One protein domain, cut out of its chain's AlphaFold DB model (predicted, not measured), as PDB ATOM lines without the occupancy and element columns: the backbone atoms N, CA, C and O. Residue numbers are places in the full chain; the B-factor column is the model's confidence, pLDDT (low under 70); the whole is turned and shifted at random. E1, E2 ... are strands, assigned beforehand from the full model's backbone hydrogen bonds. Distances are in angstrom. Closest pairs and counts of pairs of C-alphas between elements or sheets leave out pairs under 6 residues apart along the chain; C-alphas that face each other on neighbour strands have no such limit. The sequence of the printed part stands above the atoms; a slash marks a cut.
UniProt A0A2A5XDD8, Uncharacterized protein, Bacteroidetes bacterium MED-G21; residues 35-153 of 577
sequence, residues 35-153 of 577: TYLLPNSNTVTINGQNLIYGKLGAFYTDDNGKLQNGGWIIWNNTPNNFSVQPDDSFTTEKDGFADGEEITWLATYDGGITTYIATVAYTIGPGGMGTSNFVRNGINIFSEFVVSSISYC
ATOM      1  N   THR A  35     226.051 192.837 193.952       86.19
ATOM      2  CA  THR A  35     224.818 193.416 194.523       86.19
ATOM      3  C   THR A  35     224.907 194.935 194.573       86.19
ATOM      4  O   THR A  35     225.863 195.484 195.120       86.19
ATOM      5  N   TYR A  36     223.883 195.608 194.049       85.75
ATOM      6  CA  TYR A  36     223.771 197.064 194.056       85.75
ATOM      7  C   TYR A  36     222.578 197.493 194.913       85.75
ATOM      8  O   TYR A  36     221.441 197.082 194.666       85.75
ATOM      9  N   LEU A  37     222.855 198.284 195.948       83.25
ATOM     10  CA  LEU A  37     221.881 198.834 196.889       83.25
ATOM     11  C   LEU A  37     221.460 200.227 196.420       83.25
ATOM     12  O   LEU A  37     222.305 201.112 196.261       83.25
ATOM     13  N   LEU A  38     220.157 200.403 196.203       80.12
ATOM     14  CA  LEU A  38     219.575 201.682 195.816       80.12
ATOM     15  C   LEU A  38     219.325 202.561 197.056       80.12
ATOM     16  O   LEU A  38     219.012 202.033 198.128       80.12
ATOM     17  N   PRO A  39     219.457 203.887 196.912       67.19
ATOM     18  CA  PRO A  39     219.323 204.837 198.007       67.19
ATOM     19  C   PRO A  39     217.854 205.037 198.421       67.19
ATOM     20  O   PRO A  39     216.924 204.514 197.800       67.19
ATOM     21  N   ASN A  40     217.634 205.796 199.499       60.31
ATOM     22  CA  ASN A  40     216.294 206.139 199.987       60.31
ATOM     23  C   ASN A  40     215.484 206.921 198.928       60.31
ATOM     24  O   ASN A  40     216.049 207.539 198.026       60.31
ATOM     25  N   SER A  41     214.157 206.924 199.080       58.00
ATOM     26  CA  SER A  41     213.106 207.334 198.123       58.00
ATOM     27  C   SER A  41     213.130 208.777 197.564       58.00
ATOM     28  O   SER A  41     212.136 209.226 197.011       58.00
ATOM     29  N   ASN A  42     214.228 209.528 197.680       55.66
ATOM     30  CA  ASN A  42     214.321 210.939 197.270       55.66
ATOM     31  C   ASN A  42     215.577 211.273 196.434       55.66
ATOM     32  O   ASN A  42     215.894 212.442 196.265       55.66
ATOM     33  N   THR A  43     216.331 210.276 195.960       66.00
ATOM     34  CA  THR A  43     217.657 210.479 195.317       66.00
ATOM     35  C   THR A  43     217.771 209.876 193.913       66.00
ATOM     36  O   THR A  43     218.822 209.970 193.281       66.00
ATOM     37  N   VAL A  44     216.695 209.261 193.409       72.88
ATOM     38  CA  VAL A  44     216.585 208.864 192.001       72.88
ATOM     39  C   VAL A  44     215.842 209.977 191.274       72.88
ATOM     40  O   VAL A  44     214.624 210.095 191.427       72.88
ATOM     41  N   THR A  45     216.557 210.801 190.511       69.75
ATOM     42  CA  THR A  45     215.974 211.962 189.823       69.75
ATOM     43  C   THR A  45     216.105 211.858 188.308       69.75
ATOM     44  O   THR A  45     217.089 211.349 187.773       69.75
ATOM     45  N   ILE A  46     215.091 212.353 187.599       65.88
ATOM     46  CA  ILE A  46     215.119 212.592 186.155       65.88
ATOM     47  C   ILE A  46     214.869 214.081 185.941       65.88
ATOM     48  O   ILE A  46     213.826 214.587 186.351       65.88
ATOM     49  N   ASN A  47     215.823 214.794 185.333       62.91
ATOM     50  CA  ASN A  47     215.757 216.250 185.124       62.91
ATOM     51  C   ASN A  47     215.417 217.036 186.414       62.91
ATOM     52  O   ASN A  47     214.603 217.957 186.399       62.91
ATOM     53  N   GLY A  48     215.988 216.629 187.554       64.56
ATOM     54  CA  GLY A  48     215.744 217.263 188.857       64.56
ATOM     55  C   GLY A  48     214.405 216.912 189.525       64.56
ATOM     56  O   GLY A  48     214.114 217.438 190.594       64.56
ATOM     57  N   GLN A  49     213.594 216.020 188.940       68.44
ATOM     58  CA  GLN A  49     212.329 215.537 189.513       68.44
ATOM     59  C   GLN A  49     212.459 214.090 190.012       68.44
ATOM     60  O   GLN A  49     213.075 213.259 189.346       68.44
ATOM     61  N   ASN A  50     211.851 213.756 191.153       74.69
ATOM     62  CA  ASN A  50     211.926 212.409 191.735       74.69
ATOM     63  C   ASN A  50     211.215 211.353 190.870       74.69
ATOM     64  O   ASN A  50     210.048 211.506 190.500       74.69
ATOM     65  N   LEU A  51     211.890 210.231 190.607       74.56
ATOM     66  CA  LEU A  51     211.302 209.085 189.921       74.56
ATOM     67  C   LEU A  51     210.408 208.291 190.883       74.56
ATOM     68  O   LEU A  51     210.893 207.634 191.801       74.56
ATOM     69  N   ILE A  52     209.098 208.292 190.639       71.31
ATOM     70  CA  ILE A  52     208.122 207.566 191.472       71.31
ATOM     71  C   ILE A  52     208.004 206.090 191.041       71.31
ATOM     72  O   ILE A  52     207.813 205.206 191.877       71.31
ATOM     73  N   TYR A  53     208.131 205.807 189.739       76.62
ATOM     74  CA  TYR A  53     207.986 204.461 189.176       76.62
ATOM     75  C   TYR A  53     208.765 204.296 187.858       76.62
ATOM     76  O   TYR A  53     208.705 205.176 187.001       76.62
ATOM     77  N   GLY A  54     209.467 203.172 187.675       78.06
ATOM     78  CA  GLY A  54     210.278 202.902 186.477       78.06
ATOM     79  C   GLY A  54     211.056 201.581 186.533       78.06
ATOM     80  O   GLY A  54     210.832 200.759 187.419       78.06
ATOM     81  N   LYS A  55     211.988 201.362 185.600       82.25
ATOM     82  CA  LYS A  55     212.994 200.277 185.664       82.25
ATOM     83  C   LYS A  55     214.397 200.867 185.763       82.25
ATOM     84  O   LYS A  55     214.658 201.844 185.071       82.25
ATOM     85  N   LEU A  56     215.277 200.253 186.553       84.56
ATOM     86  CA  LEU A  56     216.702 200.597 186.675       84.56
ATOM     87  C   LEU A  56     217.541 199.352 186.376       84.56
ATOM     88  O   LEU A  56     217.203 198.272 186.868       84.56
ATOM     89  N   GLY A  57     218.593 199.466 185.565       85.81
ATOM     90  CA  GLY A  57     219.360 198.298 185.130       85.81
ATOM     91  C   GLY A  57     220.801 198.584 184.725       85.81
ATOM     92  O   GLY A  57     221.138 199.693 184.314       85.81
ATOM     93  N   ALA A  58     221.632 197.551 184.854       86.62
ATOM     94  CA  ALA A  58     223.038 197.509 184.470       86.62
ATOM     95  C   ALA A  58     223.198 196.802 183.121       86.62
ATOM     96  O   ALA A  58     222.687 195.694 182.932       86.62
ATOM     97  N   PHE A  59     223.950 197.413 182.212       85.94
ATOM     98  CA  PHE A  59     224.171 196.904 180.863       85.94
ATOM     99  C   PHE A  59     225.664 196.836 180.530       85.94
ATOM    100  O   PHE A  59     226.424 197.750 180.864       85.94
ATOM    101  N   TYR A  60     226.068 195.739 179.887       82.88
ATOM    102  CA  TYR A  60     227.416 195.519 179.354       82.88
ATOM    103  C   TYR A  60     227.381 195.552 177.828       82.88
ATOM    104  O   TYR A  60     226.316 195.434 177.225       82.88
ATOM    105  N   THR A  61     228.541 195.699 177.193       82.06
ATOM    106  CA  THR A  61     228.649 195.635 175.728       82.06
ATOM    107  C   THR A  61     229.166 194.261 175.305       82.06
ATOM    108  O   THR A  61     230.219 193.839 175.786       82.06
ATOM    109  N   ASP A  62     228.435 193.562 174.433       78.00
ATOM    110  CA  ASP A  62     228.834 192.264 173.877       78.00
ATOM    111  C   ASP A  62     229.964 192.378 172.838       78.00
ATOM    112  O   ASP A  62     230.367 193.472 172.431       78.00
ATOM    113  N   ASP A  63     230.468 191.234 172.370       77.06
ATOM    114  CA  ASP A  63     231.560 191.165 171.384       77.06
ATOM    115  C   ASP A  63     231.214 191.803 170.023       77.06
ATOM    116  O   ASP A  63     232.104 192.076 169.216       77.06
ATOM    117  N   ASN A  64     229.929 192.063 169.755       74.31
ATOM    118  CA  ASN A  64     229.448 192.736 168.549       74.31
ATOM    119  C   ASN A  64     229.209 194.241 168.764       74.31
ATOM    120  O   ASN A  64     228.703 194.910 167.859       74.31
ATOM    121  N   GLY A  65     229.552 194.782 169.937       71.81
ATOM    122  CA  GLY A  65     229.356 196.191 170.266       71.81
ATOM    123  C   GLY A  65     227.921 196.548 170.660       71.81
ATOM    124  O   GLY A  65     227.578 197.730 170.648       71.81
ATOM    125  N   LYS A  66     227.062 195.568 170.975       71.94
ATOM    126  CA  LYS A  66     225.668 195.811 171.377       71.94
ATOM    127  C   LYS A  66     225.512 195.768 172.890       71.94
ATOM    128  O   LYS A  66     226.118 194.937 173.560       71.94
ATOM    129  N   LEU A  67     224.661 196.644 173.421       75.44
ATOM    130  CA  LEU A  67     224.302 196.629 174.836       75.44
ATOM    131  C   LEU A  67     223.419 195.422 175.155       75.44
ATOM    132  O   LEU A  67     222.397 195.203 174.506       75.44
ATOM    133  N   GLN A  68     223.801 194.689 176.194       81.44
ATOM    134  CA  GLN A  68     223.099 193.528 176.719       81.44
ATOM    135  C   GLN A  68     222.776 193.727 178.198       81.44
ATOM    136  O   GLN A  68     223.492 194.409 178.935       81.44
ATOM    137  N   ASN A  69     221.667 193.137 178.636       82.06
ATOM    138  CA  ASN A  69     221.189 193.264 180.006       82.06
ATOM    139  C   ASN A  69     222.003 192.375 180.953       82.06
ATOM    140  O   ASN A  69     221.989 191.152 180.814       82.06
ATOM    141  N   GLY A  70     222.659 192.975 181.947       80.94
ATOM    142  CA  GLY A  70     223.356 192.234 183.000       80.94
ATOM    143  C   GLY A  70     222.606 192.172 184.334       80.94
ATOM    144  O   GLY A  70     223.050 191.476 185.243       80.94
ATOM    145  N   GLY A  71     221.472 192.859 184.477       84.44
ATOM    146  CA  GLY A  71     220.605 192.815 185.657       84.44
ATOM    147  C   GLY A  71     219.759 194.078 185.814       84.44
ATOM    148  O   GLY A  71     220.226 195.182 185.539       84.44
ATOM    149  N   TRP A  72     218.512 193.939 186.277       84.31
ATOM    150  CA  TRP A  72     217.598 195.072 186.446       84.31
ATOM    151  C   TRP A  72     216.534 194.866 187.530       84.31
ATOM    152  O   TRP A  72     216.301 193.746 187.985       84.31
ATOM    153  N   ILE A  73     215.863 195.954 187.920       81.69
ATOM    154  CA  ILE A  73     214.752 195.960 188.878       81.69
ATOM    155  C   ILE A  73     213.665 196.973 188.510       81.69
ATOM    156  O   ILE A  73     213.923 197.966 187.830       81.69
ATOM    157  N   ILE A  74     212.442 196.726 188.985       81.25
ATOM    158  CA  ILE A  74     211.361 197.716 188.992       81.25
ATOM    159  C   ILE A  74     211.568 198.649 190.184       81.25
ATOM    160  O   ILE A  74     211.540 198.219 191.336       81.25
ATOM    161  N   TRP A  75     211.726 199.932 189.900       80.31
ATOM    162  CA  TRP A  75     211.712 200.989 190.893       80.31
ATOM    163  C   TRP A  75     210.277 201.444 191.169       80.31
ATOM    164  O   TRP A  75     209.514 201.729 190.250       80.31
ATOM    165  N   ASN A  76     209.918 201.512 192.446       76.31
ATOM    166  CA  ASN A  76     208.598 201.894 192.954       76.31
ATOM    167  C   ASN A  76     208.701 202.823 194.178       76.31
ATOM    168  O   ASN A  76     207.840 202.793 195.057       76.31
ATOM    169  N   ASN A  77     209.780 203.607 194.247       73.44
ATOM    170  CA  ASN A  77     210.058 204.563 195.314       73.44
ATOM    171  C   ASN A  77     210.267 203.971 196.726       73.44
ATOM    172  O   ASN A  77     210.013 204.633 197.730       73.44
ATOM    173  N   THR A  78     210.737 202.725 196.826       70.50
ATOM    174  CA  THR A  78     211.137 202.098 198.101       70.50
ATOM    175  C   THR A  78     212.565 201.556 198.008       70.50
ATOM    176  O   THR A  78     212.923 201.072 196.929       70.50
ATOM    177  N   PRO A  79     213.371 201.581 199.095       66.69
ATOM    178  CA  PRO A  79     214.727 201.037 199.074       66.69
ATOM    179  C   PRO A  79     214.726 199.577 198.616       66.69
ATOM    180  O   PRO A  79     214.059 198.730 199.210       66.69
ATOM    181  N   ASN A  80     215.469 199.293 197.551       74.06
ATOM    182  CA  ASN A  80     215.554 197.978 196.927       74.06
ATOM    183  C   ASN A  80     217.008 197.673 196.541       74.06
ATOM    184  O   ASN A  80     217.853 198.561 196.458       74.06
ATOM    185  N   ASN A  81     217.309 196.403 196.296       84.19
ATOM    186  CA  ASN A  81     218.596 195.963 195.763       84.19
ATOM    187  C   ASN A  81     218.367 195.079 194.538       84.19
ATOM    188  O   ASN A  81     217.311 194.458 194.414       84.19
ATOM    189  N   PHE A  82     219.350 195.016 193.646       83.31
ATOM    190  CA  PHE A  82     219.330 194.087 192.520       83.31
ATOM    191  C   PHE A  82     220.715 193.511 192.256       83.31
ATOM    192  O   PHE A  82     221.744 194.075 192.645       83.31
ATOM    193  N   SER A  83     220.719 192.342 191.625       85.06
ATOM    194  CA  SER A  83     221.934 191.602 191.310       85.06
ATOM    195  C   SER A  83     222.333 191.811 189.855       85.06
ATOM    196  O   SER A  83     221.484 191.771 188.967       85.06
ATOM    197  N   VAL A  84     223.633 191.984 189.631       86.50
ATOM    198  CA  VAL A  84     224.255 192.110 188.309       86.50
ATOM    199  C   VAL A  84     225.143 190.893 188.058       86.50
ATOM    200  O   VAL A  84     225.913 190.488 188.936       86.50
ATOM    201  N   GLN A  85     224.998 190.273 186.889       86.06
ATOM    202  CA  GLN A  85     225.596 188.978 186.576       86.06
ATOM    203  C   GLN A  85     226.984 189.104 185.936       86.06
ATOM    204  O   GLN A  85     227.177 189.935 185.049       86.06
ATOM    205  N   PRO A  86     227.954 188.277 186.360       85.00
ATOM    206  CA  PRO A  86     229.249 188.218 185.711       85.00
ATOM    207  C   PRO A  86     229.203 187.352 184.452       85.00
ATOM    208  O   PRO A  86     228.390 186.435 184.361       85.00
ATOM    209  N   ASP A  87     230.166 187.578 183.568       80.94
ATOM    210  CA  ASP A  87     230.487 186.672 182.469       80.94
ATOM    211  C   ASP A  87     231.005 185.343 183.038       80.94
ATOM    212  O   ASP A  87     231.775 185.319 184.026       80.94
ATOM    213  N   ASP A  88     230.553 184.237 182.455       73.81
ATOM    214  CA  ASP A  88     231.008 182.904 182.823       73.81
ATOM    215  C   ASP A  88     232.145 182.404 181.913       73.81
ATOM    216  O   ASP A  88     232.582 183.076 180.991       73.81
ATOM    217  N   SER A  89     232.740 181.255 182.250       73.38
ATOM    218  CA  SER A  89     233.780 180.634 181.400       73.38
ATOM    219  C   SER A  89     233.291 179.363 180.701       73.38
ATOM    220  O   SER A  89     234.087 178.609 180.136       73.38
ATOM    221  N   PHE A  90     231.993 179.080 180.804       68.44
ATOM    222  CA  PHE A  90     231.334 177.908 180.244       68.44
ATOM    223  C   PHE A  90     230.908 178.136 178.797       68.44
ATOM    224  O   PHE A  90     230.919 177.177 178.019       68.44
ATOM    225  N   THR A  91     230.567 179.370 178.431       72.06
ATOM    226  CA  THR A  91     230.303 179.762 177.048       72.06
ATOM    227  C   THR A  91     231.463 180.596 176.494       72.06
ATOM    228  O   THR A  91     232.327 181.086 177.218       72.06
ATOM    229  N   THR A  92     231.573 180.648 175.166       72.38
ATOM    230  CA  THR A  92     232.542 181.520 174.479       72.38
ATOM    231  C   THR A  92     231.947 182.880 174.127       72.38
ATOM    232  O   THR A  92     232.657 183.704 173.564       72.38
ATOM    233  N   GLU A  93     230.647 183.059 174.353       78.25
ATOM    234  CA  GLU A  93     229.906 184.288 174.074       78.25
ATOM    235  C   GLU A  93     229.913 185.130 175.345       78.25
ATOM    236  O   GLU A  93     229.665 184.590 176.417       78.25
ATOM    237  N   LYS A  94     230.173 186.435 175.232       79.38
ATOM    238  CA  LYS A  94     230.056 187.327 176.384       79.38
ATOM    239  C   LYS A  94     228.598 187.421 176.836       79.38
ATOM    240  O   LYS A  94     227.786 188.040 176.144       79.38
ATOM    241  N   ASP A  95     228.282 186.822 177.981       75.12
ATOM    242  CA  ASP A  95     226.925 186.726 178.531       75.12
ATOM    243  C   ASP A  95     226.745 187.428 179.893       75.12
ATOM    244  O   ASP A  95     225.636 187.480 180.440       75.12
ATOM    245  N   GLY A  96     227.796 188.099 180.373       81.69
ATOM    246  CA  GLY A  96     227.753 188.992 181.527       81.69
ATOM    247  C   GLY A  96     228.942 189.954 181.603       81.69
ATOM    248  O   GLY A  96     229.652 190.194 180.628       81.69
ATOM    249  N   PHE A  97     229.163 190.523 182.791       86.50
ATOM    250  CA  PHE A  97     230.258 191.465 183.034       86.50
ATOM    251  C   PHE A  97     231.594 190.779 183.356       86.50
ATOM    252  O   PHE A  97     231.672 189.895 184.220       86.50
ATOM    253  N   ALA A  98     232.677 191.255 182.743       85.88
ATOM    254  CA  ALA A  98     234.031 190.932 183.181       85.88
ATOM    255  C   ALA A  98     234.414 191.730 184.444       85.88
ATOM    256  O   ALA A  98     233.924 192.832 184.683       85.88
ATOM    257  N   ASP A  99     235.311 191.187 185.273       84.69
ATOM    258  CA  ASP A  99     235.778 191.891 186.477       84.69
ATOM    259  C   ASP A  99     236.550 193.166 186.090       84.69
ATOM    260  O   ASP A  99     237.466 193.119 185.267       84.69
ATOM    261  N   GLY A 100     236.163 194.306 186.665       81.00
ATOM    262  CA  GLY A 100     236.696 195.627 186.334       81.00
ATOM    263  C   GLY A 100     236.067 196.300 185.107       81.00
ATOM    264  O   GLY A 100     236.510 197.395 184.757       81.00
ATOM    265  N   GLU A 101     235.056 195.697 184.473       84.56
ATOM    266  CA  GLU A 101     234.336 196.284 183.336       84.56
ATOM    267  C   GLU A 101     233.452 197.466 183.757       84.56
ATOM    268  O   GLU A 101     232.810 197.431 184.802       84.56
ATOM    269  N   GLU A 102     233.402 198.522 182.948       83.88
ATOM    270  CA  GLU A 102     232.529 199.673 183.195       83.88
ATOM    271  C   GLU A 102     231.050 199.312 182.983       83.88
ATOM    272  O   GLU A 102     230.688 198.639 182.017       83.88
ATOM    273  N   ILE A 103     230.183 199.773 183.887       84.69
ATOM    274  CA  ILE A 103     228.743 199.511 183.810       84.69
ATOM    275  C   ILE A 103     228.032 200.676 183.134       84.69
ATOM    276  O   ILE A 103     228.111 201.812 183.596       84.69
ATOM    277  N   THR A 104     227.249 200.373 182.096       84.19
ATOM    278  CA  THR A 104     226.290 201.333 181.540       84.19
ATOM    279  C   THR A 104     224.981 201.247 182.316       84.19
ATOM    280  O   THR A 104     224.315 200.209 182.321       84.19
ATOM    281  N   TRP A 105     224.600 202.337 182.974       84.38
ATOM    282  CA  TRP A 105     223.359 202.415 183.738       84.38
ATOM    283  C   TRP A 105     222.226 202.931 182.871       84.38
ATOM    284  O   TRP A 105     222.342 204.000 182.278       84.38
ATOM    285  N   LEU A 106     221.119 202.190 182.824       81.38
ATOM    286  CA  LEU A 106     219.908 202.604 182.125       81.38
ATOM    287  C   LEU A 106     218.734 202.739 183.098       81.38
ATOM    288  O   LEU A 106     218.610 201.977 184.061       81.38
ATOM    289  N   ALA A 107     217.847 203.689 182.813       79.75
ATOM    290  CA  ALA A 107     216.600 203.897 183.537       79.75
ATOM    291  C   ALA A 107     215.427 204.123 182.581       79.75
ATOM    292  O   ALA A 107     215.608 204.601 181.465       79.75
ATOM    293  N   THR A 108     214.211 203.804 183.016       74.69
ATOM    294  CA  THR A 108     212.985 204.096 182.257       74.69
ATOM    295  C   THR A 108     211.987 204.887 183.087       74.69
ATOM    296  O   THR A 108     211.915 204.721 184.305       74.69
ATOM    297  N   TYR A 109     211.192 205.713 182.409       65.75
ATOM    298  CA  TYR A 109     210.055 206.433 182.982       65.75
ATOM    299  C   TYR A 109     208.735 205.778 182.535       65.75
ATOM    300  O   TYR A 109     208.675 205.197 181.449       65.75
ATOM    301  N   ASP A 110     207.702 205.846 183.380       58.25
ATOM    302  CA  ASP A 110     206.316 205.458 183.058       58.25
ATOM    303  C   ASP A 110     206.156 204.044 182.447       58.25
ATOM    304  O   ASP A 110     205.654 203.842 181.344       58.25
ATOM    305  N   GLY A 111     206.644 203.018 183.155       52.69
ATOM    306  CA  GLY A 111     206.379 201.618 182.793       52.69
ATOM    307  C   GLY A 111     207.222 201.033 181.651       52.69
ATOM    308  O   GLY A 111     206.997 199.879 181.285       52.69
ATOM    309  N   GLY A 112     208.233 201.754 181.146       54.44
ATOM    310  CA  GLY A 112     209.285 201.168 180.300       54.44
ATOM    311  C   GLY A 112     209.290 201.582 178.829       54.44
ATOM    312  O   GLY A 112     209.920 200.891 178.033       54.44
ATOM    313  N   ILE A 113     208.596 202.660 178.452       54.12
ATOM    314  CA  ILE A 113     208.475 203.075 177.041       54.12
ATOM    315  C   ILE A 113     209.750 203.775 176.540       54.12
ATOM    316  O   ILE A 113     210.192 203.511 175.424       54.12
ATOM    317  N   THR A 114     210.376 204.614 177.372       59.41
ATOM    318  CA  THR A 114     211.588 205.370 177.008       59.41
ATOM    319  C   THR A 114     212.742 204.981 177.921       59.41
ATOM    320  O   THR A 114     212.575 204.958 179.142       59.41
ATOM    321  N   THR A 115     213.902 204.675 177.334       65.94
ATOM    322  CA  THR A 115     215.127 204.309 178.063       65.94
ATOM    323  C   THR A 115     216.135 205.452 178.015       65.94
ATOM    324  O   THR A 115     216.429 205.984 176.945       65.94
ATOM    325  N   TYR A 116     216.674 205.793 179.181       69.81
ATOM    326  CA  TYR A 116     217.645 206.857 179.394       69.81
ATOM    327  C   TYR A 116     218.952 206.286 179.932       69.81
ATOM    328  O   TYR A 116     218.922 205.329 180.706       69.81
ATOM    329  N   ILE A 117     220.084 206.890 179.568       72.38
ATOM    330  CA  ILE A 117     221.362 206.620 180.240       72.38
ATOM    331  C   ILE A 117     221.393 207.415 181.543       72.38
ATOM    332  O   ILE A 117     221.039 208.594 181.568       72.38
ATOM    333  N   ALA A 118     221.801 206.761 182.623       73.06
ATOM    334  CA  ALA A 118     221.904 207.351 183.942       73.06
ATOM    335  C   ALA A 118     223.362 207.537 184.360       73.06
ATOM    336  O   ALA A 118     224.228 206.722 184.042       73.06
ATOM    337  N   THR A 119     223.606 208.592 185.131       74.50
ATOM    338  CA  THR A 119     224.854 208.787 185.868       74.50
ATOM    339  C   THR A 119     224.605 208.445 187.330       74.50
ATOM    340  O   THR A 119     223.582 208.819 187.902       74.50
ATOM    341  N   VAL A 120     225.531 207.717 187.946       74.19
ATOM    342  CA  VAL A 120     225.388 207.256 189.330       74.19
ATOM    343  C   VAL A 120     226.586 207.678 190.167       74.19
ATOM    344  O   VAL A 120     227.725 207.654 189.697       74.19
ATOM    345  N   ALA A 121     226.322 208.036 191.419       74.19
ATOM    346  CA  ALA A 121     227.334 208.320 192.426       74.19
ATOM    347  C   ALA A 121     227.322 207.225 193.501       74.19
ATOM    348  O   ALA A 121     226.277 206.637 193.793       74.19
ATOM    349  N   TYR A 122     228.482 206.936 194.090       73.81
ATOM    350  CA  TYR A 122     228.671 205.819 195.019       73.81
ATOM    351  C   TYR A 122     229.154 206.295 196.388       73.81
ATOM    352  O   TYR A 122     229.971 207.211 196.488       73.81
ATOM    353  N   THR A 123     228.730 205.605 197.447       66.00
ATOM    354  CA  THR A 123     229.267 205.804 198.800       66.00
ATOM    355  C   THR A 123     230.516 204.944 199.021       66.00
ATOM    356  O   THR A 123     230.511 203.744 198.739       66.00
ATOM    357  N   ILE A 124     231.576 205.537 199.580       60.78
ATOM    358  CA  ILE A 124     232.784 204.827 200.030       60.78
ATOM    359  C   ILE A 124     232.636 204.546 201.534       60.78
ATOM    360  O   ILE A 124     232.518 205.479 202.323       60.78
ATOM    361  N   GLY A 125     232.624 203.275 201.951       56.19
ATOM    362  CA  GLY A 125     232.407 202.911 203.358       56.19
ATOM    363  C   GLY A 125     232.454 201.402 203.632       56.19
ATOM    364  O   GLY A 125     232.680 200.618 202.707       56.19
ATOM    365  N   PRO A 126     232.258 200.955 204.890       44.62
ATOM    366  CA  PRO A 126     232.400 199.552 205.278       44.62
ATOM    367  C   PRO A 126     231.274 198.703 204.667       44.62
ATOM    368  O   PRO A 126     230.207 198.541 205.250       44.62
ATOM    369  N   GLY A 127     231.527 198.175 203.468       55.72
ATOM    370  CA  GLY A 127     230.603 197.332 202.703       55.72
ATOM    371  C   GLY A 127     230.294 197.822 201.285       55.72
ATOM    372  O   GLY A 127     229.696 197.066 200.531       55.72
ATOM    373  N   GLY A 128     230.711 199.033 200.899       57.34
ATOM    374  CA  GLY A 128     230.566 199.567 199.539       57.34
ATOM    375  C   GLY A 128     231.930 199.771 198.886       57.34
ATOM    376  O   GLY A 128     232.790 200.432 199.465       57.34
ATOM    377  N   MET A 129     232.149 199.213 197.693       61.84
ATOM    378  CA  MET A 129     233.447 199.331 197.010       61.84
ATOM    379  C   MET A 129     233.692 200.706 196.366       61.84
ATOM    380  O   MET A 129     234.838 201.019 196.052       61.84
ATOM    381  N   GLY A 130     232.651 201.530 196.189       61.94
ATOM    382  CA  GLY A 130     232.782 202.912 195.711       61.94
ATOM    383  C   GLY A 130     233.279 203.037 194.266       61.94
ATOM    384  O   GLY A 130     233.954 204.007 193.938       61.94
ATOM    385  N   THR A 131     233.005 202.041 193.421       70.62
ATOM    386  CA  THR A 131     233.541 201.930 192.056       70.62
ATOM    387  C   THR A 131     232.425 201.941 191.016       70.62
ATOM    388  O   THR A 131     231.395 201.295 191.199       70.62
ATOM    389  N   SER A 132     232.667 202.629 189.896       72.88
ATOM    390  CA  SER A 132     231.830 202.594 188.686       72.88
ATOM    391  C   SER A 132     231.927 201.281 187.911       72.88
ATOM    392  O   SER A 132     231.063 200.976 187.091       72.88
ATOM    393  N   ASN A 133     232.978 200.506 188.169       83.81
ATOM    394  CA  ASN A 133     233.264 199.268 187.466       83.81
ATOM    395  C   ASN A 133     232.679 198.070 188.215       83.81
ATOM    396  O   ASN A 133     232.655 198.036 189.451       83.81
ATOM    397  N   PHE A 134     232.247 197.072 187.453       85.69
ATOM    398  CA  PHE A 134     231.768 195.794 187.937       85.69
ATOM    399  C   PHE A 134     232.851 195.081 188.740       85.69
ATOM    400  O   PHE A 134     233.989 194.944 188.291       85.69
ATOM    401  N   VAL A 135     232.477 194.588 189.919       84.12
ATOM    402  CA  VAL A 135     233.335 193.727 190.731       84.12
ATOM    403  C   VAL A 135     232.573 192.473 191.108       84.12
ATOM    404  O   VAL A 135     231.516 192.537 191.741       84.12
ATOM    405  N   ARG A 136     233.128 191.317 190.753       84.62
ATOM    406  CA  ARG A 136     232.540 190.012 191.058       84.62
ATOM    407  C   ARG A 136     232.396 189.832 192.573       84.62
ATOM    408  O   ARG A 136     233.346 190.057 193.318       84.62
ATOM    409  N   ASN A 137     231.219 189.394 193.034       82.19
ATOM    410  CA  ASN A 137     230.855 189.306 194.462       82.19
ATOM    411  C   ASN A 137     230.915 190.639 195.238       82.19
ATOM    412  O   ASN A 137     230.842 190.635 196.469       82.19
ATOM    413  N   GLY A 138     231.054 191.771 194.543       80.56
ATOM    414  CA  GLY A 138     231.084 193.093 195.152       80.56
ATOM    415  C   GLY A 138     229.711 193.529 195.660       80.56
ATOM    416  O   GLY A 138     228.672 193.149 195.112       80.56
ATOM    417  N   ILE A 139     229.718 194.362 196.700       83.75
ATOM    418  CA  ILE A 139     228.551 195.119 197.154       83.75
ATOM    419  C   ILE A 139     228.841 196.599 196.895       83.75
ATOM    420  O   ILE A 139     229.903 197.109 197.260       83.75
ATOM    421  N   ASN A 140     227.904 197.282 196.243       81.62
ATOM    422  CA  ASN A 140     227.967 198.714 195.976       81.62
ATOM    423  C   ASN A 140     226.701 199.395 196.495       81.62
ATOM    424  O   ASN A 140     225.602 198.854 196.376       81.62
ATOM    425  N   ILE A 141     226.872 200.582 197.070       80.88
ATOM    426  CA  ILE A 141     225.788 201.417 197.587       80.88
ATOM    427  C   ILE A 141     225.825 202.718 196.797       80.88
ATOM    428  O   ILE A 141     226.859 203.393 196.785       80.88
ATOM    429  N   PHE A 142     224.732 203.048 196.115       79.12
ATOM    430  CA  PHE A 142     224.627 204.332 195.428       79.12
ATOM    431  C   PHE A 142     224.293 205.437 196.434       79.12
ATOM    432  O   PHE A 142     223.440 205.247 197.300       79.12
ATOM    433  N   SER A 143     224.940 206.592 196.299       71.62
ATOM    434  CA  SER A 143     224.574 207.820 197.012       71.62
ATOM    435  C   SER A 143     223.550 208.645 196.231       71.62
ATOM    436  O   SER A 143     222.730 209.328 196.834       71.62
ATOM    437  N   GLU A 144     223.582 208.564 194.899       73.31
ATOM    438  CA  GLU A 144     222.672 209.283 194.005       73.31
ATOM    439  C   GLU A 144     222.525 208.533 192.674       73.31
ATOM    440  O   GLU A 144     223.471 207.888 192.207       73.31
ATOM    441  N   PHE A 145     221.347 208.629 192.053       73.56
ATOM    442  CA  PHE A 145     221.076 208.109 190.714       73.56
ATOM    443  C   PHE A 145     220.407 209.218 189.888       73.56
ATOM    444  O   PHE A 145     219.211 209.474 190.037       73.56
ATOM    445  N   VAL A 146     221.175 209.887 189.027       70.25
ATOM    446  CA  VAL A 146     220.728 211.071 188.275       70.25
ATOM    447  C   VAL A 146     220.620 210.757 186.796       70.25
ATOM    448  O   VAL A 146     221.570 210.305 186.155       70.25
ATOM    449  N   VAL A 147     219.467 211.071 186.222       64.56
ATOM    450  CA  VAL A 147     219.268 211.089 184.776       64.56
ATOM    451  C   VAL A 147     219.259 212.542 184.312       64.56
ATOM    452  O   VAL A 147     218.253 213.244 184.430       64.56
ATOM    453  N   SER A 148     220.393 212.990 183.779       55.34
ATOM    454  CA  SER A 148     220.536 214.247 183.044       55.34
ATOM    455  C   SER A 148     220.531 213.933 181.545       55.34
ATOM    456  O   SER A 148     221.546 213.581 180.957       55.34
ATOM    457  N   SER A 149     219.335 213.974 180.953       53.50
ATOM    458  CA  SER A 149     219.067 213.950 179.505       53.50
ATOM    459  C   SER A 149     220.022 213.133 178.609       53.50
ATOM    460  O   SER A 149     220.934 213.689 177.999       53.50
ATOM    461  N   ILE A 150     219.711 211.849 178.392       44.91
ATOM    462  CA  ILE A 150     220.044 211.136 177.145       44.91
ATOM    463  C   ILE A 150     218.859 210.242 176.768       44.91
ATOM    464  O   ILE A 150     218.471 209.388 177.557       44.91
ATOM    465  N   SER A 151     218.308 210.423 175.565       43.84
ATOM    466  CA  SER A 151     217.324 209.518 174.954       43.84
ATOM    467  C   SER A 151     218.046 208.522 174.040       43.84
ATOM    468  O   SER A 151     218.843 208.940 173.199       43.84
ATOM    469  N   TYR A 152     217.777 207.219 174.180       39.38
ATOM    470  CA  TYR A 152     218.193 206.197 173.214       39.38
ATOM    471  C   TYR A 152     216.986 205.813 172.351       39.38
ATOM    472  O   TYR A 152     216.083 205.112 172.811       39.38
ATOM    473  N   CYS A 153     216.942 206.274 171.098       46.06
ATOM    474  CA  CYS A 153     215.945 205.810 170.137       46.06
ATOM    475  C   CYS A 153     216.486 204.586 169.395       46.06
ATOM    476  O   CYS A 153     217.342 204.705 168.522       46.06
TER     477      CYS A 153
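This is residues 35 to 153 of the 577 residues of an uncharacterized protein of Bacteroidetes bacterium MED-G21 (UniProt A0A2A5XDD8). What shape do the strands make? A strongly twisted, branched sheet of eight strands wraps round into a small, flattened barrel, nearly closed where the edge strands E4 and E5 come close, with short E2 added beside E8. What is it built of? The printed part has 119 residues, with no named helix and eight named strands, E1 to E8 in chain order; the sheet is mixed, E8 being parallel to E1 and E2 and the other neighbour pairs antiparallel. The class is all strand, though 51 of the 119 residues, under half, are in named strands. How large is it? It is compact, with a radius of gyration of the C-alphas of 14.1 A, and flat, spanning 42 by 39 by 19 A.

Which strand has three neighbours? E8, residues 139 to 147, has E1, residues 35 to 37, and E2, residues 44 to 46, on one side and E7, residues 114 to 122, on the other side. E8 bends by 68 degrees at residue 143, and its pairing is staggered, with E1 over 139 to 141, E7 over 142 to 146 and E2 over 145 to 147. N 37 and O 140, 2.8 A, and N 147 and O 45, 2.9 A, are within hydrogen-bond range. How does the sheet run on from there? E6, residues 104 to 109, E7 and E8 form a meander, each strand the antiparallel neighbour of the one before, and both steps are hairpins, with N 116 and O 107 at 2.8 A and N 119 and O 146 at 2.9 A. E3, residues 54 to 61, has E6 on one side, with N 59 and O 104 at 2.8 A, and on the other side E4, residues 67 to 75, its hairpin partner, with N 58 and O 71 at 2.8 A. Where do two edge strands come close? E5, residues 81 to 84, is antiparallel to E1, with N 36 and O 82 at 3.0 A, and the closest C-alphas of E4 and E5, Gly 71 and Val 84, are 4.6 A apart. E4 bends by 73 degrees at residue 70.

Where are the anchors? E1 begins at C-alpha 35, (224.818, 193.416, 194.523), and E8 ends at C-alpha 147, (219.268, 211.089, 184.776). How long are the longer strands? From first to last C-alpha, E7 measures 24.8 A, E3 22.5 A, E8 22.2 A, E4 20.9 A and E6 17.1 A.

How far does it reach? The two C-alphas farthest apart, Gly 48 and Phe 90, are 43.2 A apart; the printed part has no cut. Which links are long? E5 to E6, with 19 residues, and E7 to E8, with 16. Where is confidence low? The mean pLDDT of the printed part is 73.4, and 35 residues are under 70, among them 109 to 116, 123 to 130 and 147 to 153.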